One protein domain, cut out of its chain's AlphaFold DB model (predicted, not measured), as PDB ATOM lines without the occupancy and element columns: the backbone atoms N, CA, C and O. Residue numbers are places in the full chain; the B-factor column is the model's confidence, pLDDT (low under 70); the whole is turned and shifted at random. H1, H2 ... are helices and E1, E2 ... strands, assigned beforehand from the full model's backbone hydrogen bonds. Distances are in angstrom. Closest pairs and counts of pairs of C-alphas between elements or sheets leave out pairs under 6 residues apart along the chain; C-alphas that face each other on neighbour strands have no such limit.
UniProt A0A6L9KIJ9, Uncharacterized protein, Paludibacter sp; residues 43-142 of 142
ATOM      1  N   ASP A  43     120.377 143.429 140.040       75.44
ATOM      2  CA  ASP A  43     119.248 144.354 140.149       75.44
ATOM      3  C   ASP A  43     118.402 143.991 141.377       75.44
ATOM      4  O   ASP A  43     117.888 142.881 141.519       75.44
ATOM      5  N   PHE A  44     118.288 144.932 142.315       79.56
ATOM      6  CA  PHE A  44     117.538 144.753 143.556       79.56
ATOM      7  C   PHE A  44     116.319 145.663 143.566       79.56
ATOM      8  O   PHE A  44     116.430 146.867 143.335       79.56
ATOM      9  N   LEU A  45     115.169 145.093 143.907       84.00
ATOM     10  CA  LEU A  45     113.900 145.795 144.015       84.00
ATOM     11  C   LEU A  45     113.267 145.578 145.385       84.00
ATOM     12  O   LEU A  45     113.623 144.676 146.147       84.00
ATOM     13  N   ILE A  46     112.287 146.426 145.669       86.69
ATOM     14  CA  ILE A  46     111.391 146.278 146.805       86.69
ATOM     15  C   ILE A  46     110.086 145.699 146.266       86.69
ATOM     16  O   ILE A  46     109.447 146.305 145.405       86.69
ATOM     17  N   GLY A  47     109.717 144.520 146.757       87.94
ATOM     18  CA  GLY A  47     108.383 143.965 146.569       87.94
ATOM     19  C   GLY A  47     107.455 144.418 147.688       87.94
ATOM     20  O   GLY A  47     107.903 144.582 148.820       87.94
ATOM     21  N   THR A  48     106.172 144.592 147.381       90.69
ATOM     22  CA  THR A  48     105.127 144.929 148.360       90.69
ATOM     23  C   THR A  48     104.045 143.864 148.336       90.69
ATOM     24  O   THR A  48     103.532 143.524 147.273       90.69
ATOM     25  N   ILE A  49     103.685 143.340 149.504       88.88
ATOM     26  CA  ILE A  49     102.642 142.323 149.642       88.88
ATOM     27  C   ILE A  49     101.269 142.951 149.392       88.88
ATOM     28  O   ILE A  49     100.898 143.922 150.044       88.88
ATOM     29  N   GLU A  50     100.513 142.365 148.470       88.56
ATOM     30  CA  GLU A  50      99.135 142.747 148.130       88.56
ATOM     31  C   GLU A  50      98.108 141.804 148.768       88.56
ATOM     32  O   GLU A  50      96.950 142.162 148.935       88.56
ATOM     33  N   GLY A  51      98.516 140.592 149.149       84.94
ATOM     34  CA  GLY A  51      97.630 139.668 149.847       84.94
ATOM     35  C   GLY A  51      98.268 138.318 150.133       84.94
ATOM     36  O   GLY A  51      99.188 137.875 149.449       84.94
ATOM     37  N   THR A  52      97.756 137.631 151.146       80.38
ATOM     38  CA  THR A  52      98.190 136.285 151.524       80.38
ATOM     39  C   THR A  52      96.988 135.394 151.783       80.38
ATOM     40  O   THR A  52      96.020 135.793 152.426       80.38
ATOM     41  N   SER A  53      97.058 134.157 151.301       77.75
ATOM     42  CA  SER A  53      96.154 133.082 151.708       77.75
ATOM     43  C   SER A  53      96.939 132.038 152.490       77.75
ATOM     44  O   SER A  53      98.075 131.718 152.140       77.75
ATOM     45  N   TYR A  54      96.337 131.495 153.544       72.44
ATOM     46  CA  TYR A  54      96.954 130.497 154.416       72.44
ATOM     47  C   TYR A  54      96.211 129.166 154.323       72.44
ATOM     48  O   TYR A  54      94.983 129.133 154.254       72.44
ATOM     49  N   ILE A  55      96.953 128.059 154.381       67.50
ATOM     50  CA  ILE A  55      96.364 126.726 154.538       67.50
ATOM     51  C   ILE A  55      95.840 126.584 155.975       67.50
ATOM     52  O   ILE A  55      96.540 126.898 156.946       67.50
ATOM     53  N   THR A  56      94.619 126.071 156.117       55.94
ATOM     54  CA  THR A  56      93.981 125.763 157.402       55.94
ATOM     55  C   THR A  56      94.881 124.839 158.234       55.94
ATOM     56  O   THR A  56      95.248 123.760 157.776       55.94
ATOM     57  N   GLY A  57      95.270 125.264 159.442       57.50
ATOM     58  CA  GLY A  57      96.273 124.571 160.272       57.50
ATOM     59  C   GLY A  57      97.556 125.376 160.532       57.50
ATOM     60  O   GLY A  57      98.339 125.000 161.398       57.50
ATOM     61  N   GLY A  58      97.727 126.527 159.867       55.91
ATOM     62  CA  GLY A  58      98.202 127.733 160.554       55.91
ATOM     63  C   GLY A  58      99.673 128.138 160.463       55.91
ATOM     64  O   GLY A  58     100.049 128.997 161.243       55.91
ATOM     65  N   ASN A  59     100.491 127.614 159.542       56.16
ATOM     66  CA  ASN A  59     101.875 128.110 159.341       56.16
ATOM     67  C   ASN A  59     102.356 128.102 157.877       56.16
ATOM     68  O   ASN A  59     103.536 128.320 157.614       56.16
ATOM     69  N   PHE A  60     101.472 127.819 156.918       62.53
ATOM     70  CA  PHE A  60     101.842 127.690 155.508       62.53
ATOM     71  C   PHE A  60     101.006 128.633 154.654       62.53
ATOM     72  O   PHE A  60      99.775 128.574 154.679       62.53
ATOM     73  N   ILE A  61     101.682 129.482 153.887       68.31
ATOM     74  CA  ILE A  61     101.056 130.334 152.876       68.31
ATOM     75  C   ILE A  61     100.681 129.448 151.680       68.31
ATOM     76  O   ILE A  61     101.532 128.745 151.136       68.31
ATOM     77  N   SER A  62      99.406 129.444 151.287       72.31
ATOM     78  CA  SER A  62      98.916 128.755 150.085       72.31
ATOM     79  C   SER A  62      99.117 129.589 148.825       72.31
ATOM     80  O   SER A  62      99.377 129.028 147.759       72.31
ATOM     81  N   SER A  63      98.985 130.910 148.956       76.06
ATOM     82  CA  SER A  63      99.294 131.881 147.913       76.06
ATOM     83  C   SER A  63      99.741 133.216 148.505       76.06
ATOM     84  O   SER A  63      99.249 133.653 149.547       76.06
ATOM     85  N   LEU A  64     100.678 133.861 147.822       79.62
ATOM     86  CA  LEU A  64     101.153 135.214 148.061       79.62
ATOM     87  C   LEU A  64     100.882 136.033 146.800       79.62
ATOM     88  O   LEU A  64     101.290 135.642 145.707       79.62
ATOM     89  N   HIS A  65     100.220 137.166 146.970       85.19
ATOM     90  CA  HIS A  65     100.049 138.198 145.961       85.19
ATOM     91  C   HIS A  65     100.926 139.378 146.355       85.19
ATOM     92  O   HIS A  65     100.963 139.770 147.525       85.19
ATOM     93  N   PHE A  66     101.669 139.918 145.405       85.75
ATOM     94  CA  PHE A  66     102.593 141.012 145.648       85.75
ATOM     95  C   PHE A  66     102.839 141.779 144.359       85.75
ATOM     96  O   PHE A  66     102.612 141.261 143.269       85.75
ATOM     97  N   LYS A  67     103.388 142.980 144.477       87.81
ATOM     98  CA  LYS A  67     103.846 143.752 143.330       87.81
ATOM     99  C   LYS A  67     105.310 144.130 143.431       87.81
ATOM    100  O   LYS A  67     105.843 144.276 144.530       87.81
ATOM    101  N   ILE A  68     105.933 144.314 142.275       84.69
ATOM    102  CA  ILE A  68     107.256 144.925 142.121       84.69
ATOM    103  C   ILE A  68     107.144 146.063 141.109       84.69
ATOM    104  O   ILE A  68     106.434 145.932 140.114       84.69
ATOM    105  N   THR A  69     107.841 147.170 141.339       80.56
ATOM    106  CA  THR A  69     107.859 148.297 140.398       80.56
ATOM    107  C   THR A  69     109.177 148.298 139.634       80.56
ATOM    108  O   THR A  69     110.242 148.444 140.234       80.56
ATOM    109  N   ILE A  70     109.112 148.171 138.308       77.19
ATOM    110  CA  ILE A  70     110.274 148.216 137.412       77.19
ATOM    111  C   ILE A  70     110.080 149.388 136.459       77.19
ATOM    112  O   ILE A  70     109.095 149.434 135.730       77.19
ATOM    113  N   ASN A  71     111.004 150.352 136.460       77.56
ATOM    114  CA  ASN A  71     110.940 151.534 135.585       77.56
ATOM    115  C   ASN A  71     109.597 152.295 135.659       77.56
ATOM    116  O   ASN A  71     109.104 152.804 134.656       77.56
ATOM    117  N   GLY A  72     108.992 152.353 136.850       76.12
ATOM    118  CA  GLY A  72     107.698 153.007 137.080       76.12
ATOM    119  C   GLY A  72     106.472 152.196 136.645       76.12
ATOM    120  O   GLY A  72     105.360 152.709 136.728       76.12
ATOM    121  N   ILE A  73     106.657 150.952 136.198       77.19
ATOM    122  CA  ILE A  73     105.576 150.023 135.861       77.19
ATOM    123  C   ILE A  73     105.417 149.029 137.010       77.19
ATOM    124  O   ILE A  73     106.381 148.366 137.393       77.19
ATOM    125  N   ASP A  74     104.200 148.920 137.538       81.12
ATOM    126  CA  ASP A  74     103.849 147.933 138.559       81.12
ATOM    127  C   ASP A  74     103.564 146.575 137.902       81.12
ATOM    128  O   ASP A  74     102.711 146.445 137.022       81.12
ATOM    129  N   TYR A  75     104.285 145.549 138.348       77.88
ATOM    130  CA  TYR A  75     104.090 144.158 137.960       77.88
ATOM    131  C   TYR A  75     103.435 143.413 139.116       77.88
ATOM    132  O   TYR A  75     104.054 143.206 140.162       77.88
ATOM    133  N   HIS A  76     102.190 142.994 138.910       81.69
ATOM    134  CA  HIS A  76     101.413 142.240 139.888       81.69
ATOM    135  C   HIS A  76     101.675 140.752 139.735       81.69
ATOM    136  O   HIS A  76     101.505 140.172 138.664       81.69
ATOM    137  N   CYS A  77     102.079 140.142 140.831       76.12
ATOM    138  CA  CYS A  77     102.630 138.812 140.880       76.12
ATOM    139  C   CYS A  77     101.797 137.952 141.824       76.12
ATOM    140  O   CYS A  77     101.406 138.382 142.910       76.12
ATOM    141  N   SER A  78     101.569 136.701 141.436       73.31
ATOM    142  CA  SER A  78     101.039 135.680 142.331       73.31
ATOM    143  C   SER A  78     101.996 134.498 142.389       73.31
ATOM    144  O   SER A  78     102.531 134.055 141.366       73.31
ATOM    145  N   GLN A  79     102.200 134.002 143.603       71.25
ATOM    146  CA  GLN A  79     102.927 132.777 143.885       71.25
ATOM    147  C   GLN A  79     102.065 131.897 144.782       71.25
ATOM    148  O   GLN A  79     101.865 132.206 145.953       71.25
ATOM    149  N   GLY A  80     101.575 130.786 144.251       65.19
ATOM    150  CA  GLY A  80     100.875 129.749 145.000       65.19
ATOM    151  C   GLY A  80     101.458 128.364 144.740       65.19
ATOM    152  O   GLY A  80     102.413 128.204 143.985       65.19
ATOM    153  N   ARG A  81     100.862 127.339 145.354       56.94
ATOM    154  CA  ARG A  81     101.253 125.931 145.133       56.94
ATOM    155  C   ARG A  81     101.149 125.473 143.673       56.94
ATOM    156  O   ARG A  81     101.843 124.539 143.291       56.94
ATOM    157  N   THR A  82     100.249 126.070 142.898       44.59
ATOM    158  CA  THR A  82      99.910 125.632 141.535       44.59
ATOM    159  C   THR A  82     100.071 126.723 140.486       44.59
ATOM    160  O   THR A  82      99.927 126.438 139.304       44.59
ATOM    161  N   GLU A  83     100.358 127.961 140.891       44.91
ATOM    162  CA  GLU A  83     100.430 129.106 139.986       44.91
ATOM    163  C   GLU A  83     101.600 130.009 140.358       44.91
ATOM    164  O   GLU A  83     101.691 130.503 141.482       44.91
ATOM    165  N   THR A  84     102.469 130.245 139.383       55.62
ATOM    166  CA  THR A  84     103.543 131.233 139.450       55.62
ATOM    167  C   THR A  84     103.386 132.131 138.236       55.62
ATOM    168  O   THR A  84     103.705 131.721 137.120       55.62
ATOM    169  N   ASN A  85     102.866 133.344 138.428       50.38
ATOM    170  CA  ASN A  85     102.621 134.243 137.297       50.38
ATOM    171  C   ASN A  85     103.811 135.144 136.971       50.38
ATOM    172  O   ASN A  85     103.941 135.575 135.823       50.38
ATOM    173  N   CYS A  86     104.706 135.398 137.931       54.72
ATOM    174  CA  CYS A  86     105.709 136.437 137.725       54.72
ATOM    175  C   CYS A  86     107.095 136.210 138.319       54.72
ATOM    176  O   CYS A  86     107.971 136.888 137.817       54.72
ATOM    177  N   LEU A  87     107.332 135.330 139.303       56.34
ATOM    178  CA  LEU A  87     108.670 135.135 139.894       56.34
ATOM    179  C   LEU A  87     108.881 133.688 140.370       56.34
ATOM    180  O   LEU A  87     108.013 133.145 141.048       56.34
ATOM    181  N   SER A  88     110.039 133.083 140.095       47.09
ATOM    182  CA  SER A  88     110.425 131.801 140.695       47.09
ATOM    183  C   SER A  88     110.744 132.022 142.177       47.09
ATOM    184  O   SER A  88     111.657 132.781 142.497       47.09
ATOM    185  N   PRO A  89     110.048 131.372 143.125       45.00
ATOM    186  CA  PRO A  89     110.433 131.477 144.523       45.00
ATOM    187  C   PRO A  89     111.880 131.001 144.675       45.00
ATOM    188  O   PRO A  89     112.292 130.033 144.028       45.00
ATOM    189  N   ASN A  90     112.650 131.662 145.544       40.38
ATOM    190  CA  ASN A  90     113.879 131.055 146.025       40.38
ATOM    191  C   ASN A  90     113.470 129.772 146.746       40.38
ATOM    192  O   ASN A  90     112.771 129.800 147.764       40.38
ATOM    193  N   LEU A  91     113.811 128.648 146.126       41.44
ATOM    194  CA  LEU A  91     113.421 127.334 146.576       41.44
ATOM    195  C   LEU A  91     114.197 126.994 147.829       41.44
ATOM    196  O   LEU A  91     115.249 126.367 147.820       41.44
ATOM    197  N   SER A  92     113.551 127.293 148.940       33.19
ATOM    198  CA  SER A  92     113.323 126.220 149.873       33.19
ATOM    199  C   SER A  92     111.810 126.128 150.077       33.19
ATOM    200  O   SER A  92     111.162 127.100 150.458       33.19
ATOM    201  N   ASP A  93     111.223 124.946 149.883       35.28
ATOM    202  CA  ASP A  93     109.886 124.622 150.414       35.28
ATOM    203  C   ASP A  93     109.806 124.848 151.948       35.28
ATOM    204  O   ASP A  93     108.737 124.772 152.558       35.28
ATOM    205  N   ASN A  94     110.937 125.165 152.592       35.00
ATOM    206  CA  ASN A  94     111.039 125.609 153.973       35.00
ATOM    207  C   ASN A  94     110.928 127.140 154.164       35.00
ATOM    208  O   ASN A  94     110.791 127.548 155.309       35.00
ATOM    209  N   ASN A  95     110.911 127.984 153.122       39.41
ATOM    210  CA  ASN A  95     110.879 129.457 153.243       39.41
ATOM    211  C   ASN A  95     109.464 130.053 153.219       39.41
ATOM    212  O   ASN A  95     109.258 131.168 153.689       39.41
ATOM    213  N   PHE A  96     108.452 129.292 152.785       47.59
ATOM    214  CA  PHE A  96     107.055 129.615 153.114       47.59
ATOM    215  C   PHE A  96     106.724 129.354 154.592       47.59
ATOM    216  O   PHE A  96     105.632 129.704 155.040       47.59
ATOM    217  N   LYS A  97     107.660 128.781 155.366       41.78
ATOM    218  CA  LYS A  97     107.582 128.708 156.830       41.78
ATOM    219  C   LYS A  97     108.104 130.007 157.425       41.78
ATOM    220  O   LYS A  97     109.116 130.053 158.118       41.78
ATOM    221  N   THR A  98     107.399 131.089 157.156       48.66
ATOM    222  CA  THR A  98     107.505 132.240 158.038       48.66
ATOM    223  C   THR A  98     106.765 131.897 159.333       48.66
ATOM    224  O   THR A  98     105.595 131.521 159.317       48.66
ATOM    225  N   ASN A  99     107.434 132.052 160.478       50.50
ATOM    226  CA  ASN A  99     106.809 131.903 161.798       50.50
ATOM    227  C   ASN A  99     105.786 133.019 162.098       50.50
ATOM    228  O   ASN A  99     105.284 133.113 163.220       50.50
ATOM    229  N   LYS A 100     105.529 133.923 161.140       62.44
ATOM    230  CA  LYS A 100     104.616 135.055 161.283       62.44
ATOM    231  C   LYS A 100     103.767 135.253 160.024       62.44
ATOM    232  O   LYS A 100     104.282 135.160 158.910       62.44
ATOM    233  N   PRO A 101     102.474 135.567 160.174       71.62
ATOM    234  CA  PRO A 101     101.679 135.992 159.039       71.62
ATOM    235  C   PRO A 101     102.250 137.301 158.479       71.62
ATOM    236  O   PRO A 101     102.593 138.198 159.251       71.62
ATOM    237  N   PHE A 102     102.339 137.395 157.155       77.38
ATOM    238  CA  PHE A 102     102.636 138.643 156.473       77.38
ATOM    239  C   PHE A 102     101.369 139.477 156.367       77.38
ATOM    240  O   PHE A 102     100.267 138.937 156.216       77.38
ATOM    241  N   LYS A 103     101.540 140.791 156.415       82.81
ATOM    242  CA  LYS A 103     100.460 141.758 156.247       82.81
ATOM    243  C   LYS A 103     100.540 142.408 154.874       82.81
ATOM    244  O   LYS A 103     101.618 142.619 154.327       82.81
ATOM    245  N   GLU A 104      99.379 142.765 154.346       88.94
ATOM    246  CA  GLU A 104      99.286 143.629 153.175       88.94
ATOM    247  C   GLU A 104     100.026 144.953 153.428       88.94
ATOM    248  O   GLU A 104      99.972 145.514 154.528       88.94
ATOM    249  N   GLY A 105     100.767 145.415 152.423       89.44
ATOM    250  CA  GLY A 105     101.635 146.588 152.495       89.44
ATOM    251  C   GLY A 105     103.029 146.327 153.072       89.44
ATOM    252  O   GLY A 105     103.860 147.236 153.055       89.44
ATOM    253  N   GLU A 106     103.326 145.121 153.569       89.38
ATOM    254  CA  GLU A 106     104.693 144.791 153.979       89.38
ATOM    255  C   GLU A 106     105.624 144.721 152.771       89.38
ATOM    256  O   GLU A 106     105.292 144.158 151.728       89.38
ATOM    257  N   ASN A 107     106.814 145.294 152.940       90.50
ATOM    258  CA  ASN A 107     107.838 145.327 151.913       90.50
ATOM    259  C   ASN A 107     108.903 144.261 152.170       90.50
ATOM    260  O   ASN A 107     109.272 144.002 153.318       90.50
ATOM    261  N   PHE A 108     109.446 143.691 151.101       86.44
ATOM    262  CA  PHE A 108     110.479 142.658 151.150       86.44
ATOM    263  C   PHE A 108     111.479 142.822 150.005       86.44
ATOM    264  O   PHE A 108     111.219 143.514 149.018       86.44
ATOM    265  N   LEU A 109     112.645 142.196 150.149       85.00
ATOM    266  CA  LEU A 109     113.698 142.259 149.143       85.00
ATOM    267  C   LEU A 109     113.397 141.321 147.966       85.00
ATOM    268  O   LEU A 109     113.074 140.147 148.157       85.00
ATOM    269  N   VAL A 110     113.574 141.835 146.750       81.75
ATOM    270  CA  VAL A 110     113.505 141.066 145.504       81.75
ATOM    271  C   VAL A 110     114.814 141.230 144.743       81.75
ATOM    272  O   VAL A 110     115.286 142.347 144.546       81.75
ATOM    273  N   LEU A 111     115.393 140.118 144.302       79.00
ATOM    274  CA  LEU A 111     116.518 140.082 143.377       79.00
ATOM    275  C   LEU A 111     115.958 139.827 141.980       79.00
ATOM    276  O   LEU A 111     115.469 138.730 141.709       79.00
ATOM    277  N   VAL A 112     115.942 140.854 141.135       75.62
ATOM    278  CA  VAL A 112     115.231 140.836 139.856       75.62
ATOM    279  C   VAL A 112     116.158 140.478 138.702       75.62
ATOM    280  O   VAL A 112     117.268 140.988 138.602       75.62
ATOM    281  N   ASN A 113     115.678 139.645 137.780       73.38
ATOM    282  CA  ASN A 113     116.265 139.560 136.447       73.38
ATOM    283  C   ASN A 113     115.530 140.543 135.535       73.38
ATOM    284  O   ASN A 113     114.395 140.291 135.137       73.38
ATOM    285  N   MET A 114     116.163 141.665 135.194       73.56
ATOM    286  CA  MET A 114     115.536 142.695 134.353       73.56
ATOM    287  C   MET A 114     115.218 142.207 132.932       73.56
ATOM    288  O   MET A 114     114.309 142.737 132.295       73.56
ATOM    289  N   ASN A 115     115.938 141.193 132.440       71.75
ATOM    290  CA  ASN A 115     115.707 140.612 131.115       71.75
ATOM    291  C   ASN A 115     114.586 139.569 131.139       71.75
ATOM    292  O   ASN A 115     113.817 139.462 130.186       71.75
ATOM    293  N   GLU A 116     114.480 138.817 132.234       71.31
ATOM    294  CA  GLU A 116     113.450 137.801 132.422       71.31
ATOM    295  C   GLU A 116     112.868 137.870 133.840       71.31
ATOM    296  O   GLU A 116     113.231 137.064 134.698       71.31
ATOM    297  N   PRO A 117     111.926 138.799 134.113       67.69
ATOM    298  CA  PRO A 117     111.412 139.023 135.464       67.69
ATOM    299  C   PRO A 117     110.889 137.753 136.133       67.69
ATOM    300  O   PRO A 117     111.053 137.610 137.334       67.69
ATOM    301  N   LYS A 118     110.389 136.777 135.366       65.69
ATOM    302  CA  LYS A 118     109.960 135.452 135.848       65.69
ATOM    303  C   LYS A 118     111.012 134.667 136.618       65.69
ATOM    304  O   LYS A 118     110.647 133.818 137.427       65.69
ATOM    305  N   GLU A 119     112.289 134.951 136.416       66.44
ATOM    306  CA  GLU A 119     113.377 134.267 137.111       66.44
ATOM    307  C   GLU A 119     113.804 134.940 138.418       66.44
ATOM    308  O   GLU A 119     114.659 134.410 139.113       66.44
ATOM    309  N   SER A 120     113.212 136.077 138.781       69.50
ATOM    310  CA  SER A 120     113.595 136.825 139.984       69.50
ATOM    311  C   SER A 120     113.334 136.052 141.273       69.50
ATOM    312  O   SER A 120     112.375 135.286 141.360       69.50
ATOM    313  N   LEU A 121     114.124 136.337 142.308       73.56
ATOM    314  CA  LEU A 121     114.051 135.696 143.618       73.56
ATOM    315  C   LEU A 121     113.495 136.644 144.677       73.56
ATOM    316  O   LEU A 121     113.851 137.816 144.741       73.56
ATOM    317  N   MET A 122     112.663 136.109 145.564       76.62
ATOM    318  CA  MET A 122     112.081 136.843 146.689       76.62
ATOM    319  C   MET A 122     112.713 136.413 148.012       76.62
ATOM    320  O   MET A 122     112.855 135.215 148.264       76.62
ATOM    321  N   TYR A 123     112.996 137.379 148.884       77.69
ATOM    322  CA  TYR A 123     113.506 137.165 150.242       77.69
ATOM    323  C   TYR A 123     112.497 137.689 151.267       77.69
ATOM    324  O   TYR A 123     112.595 138.812 151.766       77.69
ATOM    325  N   LEU A 124     111.486 136.872 151.567       76.12
ATOM    326  CA  LEU A 124     110.405 137.231 152.497       76.12
ATOM    327  C   LEU A 124     110.861 137.283 153.969       76.12
ATOM    328  O   LEU A 124     110.199 137.879 154.813       76.12
ATOM    329  N   ASP A 125     111.999 136.672 154.281       74.12
ATOM    330  CA  ASP A 125     112.678 136.710 155.579       74.12
ATOM    331  C   ASP A 125     113.507 137.991 155.796       74.12
ATOM    332  O   ASP A 125     113.980 138.238 156.909       74.12
ATOM    333  N   LYS A 126     113.635 138.835 154.765       78.75
ATOM    334  CA  LYS A 126     114.314 140.139 154.792       78.75
ATOM    335  C   LYS A 126     113.299 141.288 154.628       78.75
ATOM    336  O   LYS A 126     113.237 141.908 153.562       78.75
ATOM    337  N   PRO A 127     112.469 141.579 155.652       85.44
ATOM    338  CA  PRO A 127     111.463 142.635 155.581       85.44
ATOM    339  C   PRO A 127     112.105 144.027 155.557       85.44
ATOM    340  O   PRO A 127     112.987 144.332 156.356       85.44
ATOM    341  N   ILE A 128     111.611 144.910 154.692       84.81
ATOM    342  CA  ILE A 128     112.144 146.265 154.508       84.81
ATOM    343  C   ILE A 128     111.211 147.264 155.193       84.81
ATOM    344  O   ILE A 128     110.174 147.639 154.652       84.81
ATOM    345  N   LYS A 129     111.563 147.728 156.395       87.69
ATOM    346  CA  LYS A 129     110.759 148.728 157.124       87.69
ATOM    347  C   LYS A 129     111.192 150.150 156.801       87.69
ATOM    348  O   LYS A 129     110.411 151.083 156.954       87.69
ATOM    349  N   ASN A 130     112.443 150.324 156.390       85.06
ATOM    350  CA  ASN A 130     113.018 151.609 156.015       85.06
ATOM    351  C   ASN A 130     114.171 151.422 155.010       85.06
ATOM    352  O   ASN A 130     114.601 150.307 154.714       85.06
ATOM    353  N   SER A 131     114.700 152.534 154.498       79.19
ATOM    354  CA  SER A 131     115.805 152.534 153.533       79.19
ATOM    355  C   SER A 131     117.118 151.965 154.087       79.19
ATOM    356  O   SER A 131     117.944 151.479 153.315       79.19
ATOM    357  N   SER A 132     117.329 151.987 155.408       86.12
ATOM    358  CA  SER A 132     118.508 151.376 156.027       86.12
ATOM    359  C   SER A 132     118.456 149.852 155.967       86.12
ATOM    360  O   SER A 132     119.498 149.245 155.740       86.12
ATOM    361  N   ASP A 133     117.280 149.239 156.139       81.25
ATOM    362  CA  ASP A 133     117.123 147.778 156.063       81.25
ATOM    363  C   ASP A 133     117.530 147.272 154.678       81.25
ATOM    364  O   ASP A 133     118.380 146.394 154.558       81.25
ATOM    365  N   PHE A 134     117.009 147.918 153.630       79.75
ATOM    366  CA  PHE A 134     117.369 147.616 152.246       79.75
ATOM    367  C   PHE A 134     118.883 147.715 152.032       79.75
ATOM    368  O   PHE A 134     119.513 146.749 151.610       79.75
ATOM    369  N   ASN A 135     119.496 148.840 152.412       76.88
ATOM    370  CA  ASN A 135     120.938 149.040 152.267       76.88
ATOM    371  C   ASN A 135     121.781 148.021 153.049       76.88
ATOM    372  O   ASN A 135     122.874 147.672 152.605       76.88
ATOM    373  N   ASN A 136     121.305 147.555 154.203       81.31
ATOM    374  CA  ASN A 136     121.990 146.528 154.984       81.31
ATOM    375  C   ASN A 136     121.906 145.165 154.294       81.31
ATOM    376  O   ASN A 136     122.934 144.509 154.134       81.31
ATOM    377  N   TYR A 137     120.734 144.783 153.784       80.25
ATOM    378  CA  TYR A 137     120.587 143.543 153.019       80.25
ATOM    379  C   TYR A 137     121.422 143.549 151.735       80.25
ATOM    380  O   TYR A 137     122.027 142.535 151.398       80.25
ATOM    381  N   LEU A 138     121.540 144.703 151.073       71.94
ATOM    382  CA  LEU A 138     122.433 144.868 149.925       71.94
ATOM    383  C   LEU A 138     123.911 144.660 150.271       71.94
ATOM    384  O   LEU A 138     124.677 144.284 149.390       71.94
ATOM    385  N   LYS A 139     124.339 144.956 151.504       77.94
ATOM    386  CA  LYS A 139     125.725 144.735 151.947       77.94
ATOM    387  C   LYS A 139     125.990 143.277 152.295       77.94
ATOM    388  O   LYS A 139     127.080 142.805 152.030       77.94
ATOM    389  N   GLU A 140     125.018 142.584 152.881       75.19
ATOM    390  CA  GLU A 140     125.147 141.158 153.218       75.19
ATOM    391  C   GLU A 140     125.261 140.265 151.976       75.19
ATOM    392  O   GLU A 140     125.868 139.204 152.042       75.19
ATOM    393  N   LEU A 141     124.670 140.694 150.860       66.69
ATOM    394  CA  LEU A 141     124.650 139.964 149.589       66.69
ATOM    395  C   LEU A 141     125.756 140.421 148.608       66.69
ATOM    396  O   LEU A 141     125.734 140.037 147.439       66.69
ATOM    397  N   LYS A 142     126.690 141.285 149.039       58.00
ATOM    398  CA  LYS A 142     127.806 141.815 148.232       58.00
ATOM    399  C   LYS A 142     129.151 141.306 148.720       58.00
ATOM    400  O   LYS A 142     129.990 141.077 147.823       58.00
TER     401      LYS A 142
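What this domain is: This is residues 43 to 142 of the 142 residues of an uncharacterized protein of Paludibacter sp (UniProt A0A6L9KIJ9). What shape? A strongly twisted, partly curled antiparallel sheet, E3 E2 E1 E4 E5, has H1 over one face. What is printed? The printed part has 100 residues, with five named strands, E1 to E5, and then one named helix, H1, along the chain; of the 53 residues in named elements 43 are in strands, and the class is mostly strand. The whole is compact, with radius of gyration of the C-alphas 13.0 A and spans of 36, 26 and 23 A.

How they stand to each other: Which strands pair? E1 to E5 are residues 43 to 54, 61 to 70, 73 to 80, 107 to 112 and 121 to 127. E1 E2 E3 is a meander, each its predecessor's antiparallel neighbour; E4, E1's antiparallel neighbour, completes a Greek key, with N 45 and O 110 2.8 A apart. Where is H1? H1, residues 131 to 140, is on the sheet at a height of 9.2 A.

Where its parts are: Where does E1 begin? C-alpha 43 is at (119.248, 144.354, 140.149). Where does H1 end? C-alpha 140 is at (125.147, 141.158, 153.218).

The domain as a whole: Which link is long? Residues 81 to 106 join E3 to E4. Where is pLDDT low? It is under 70 in 34 residues.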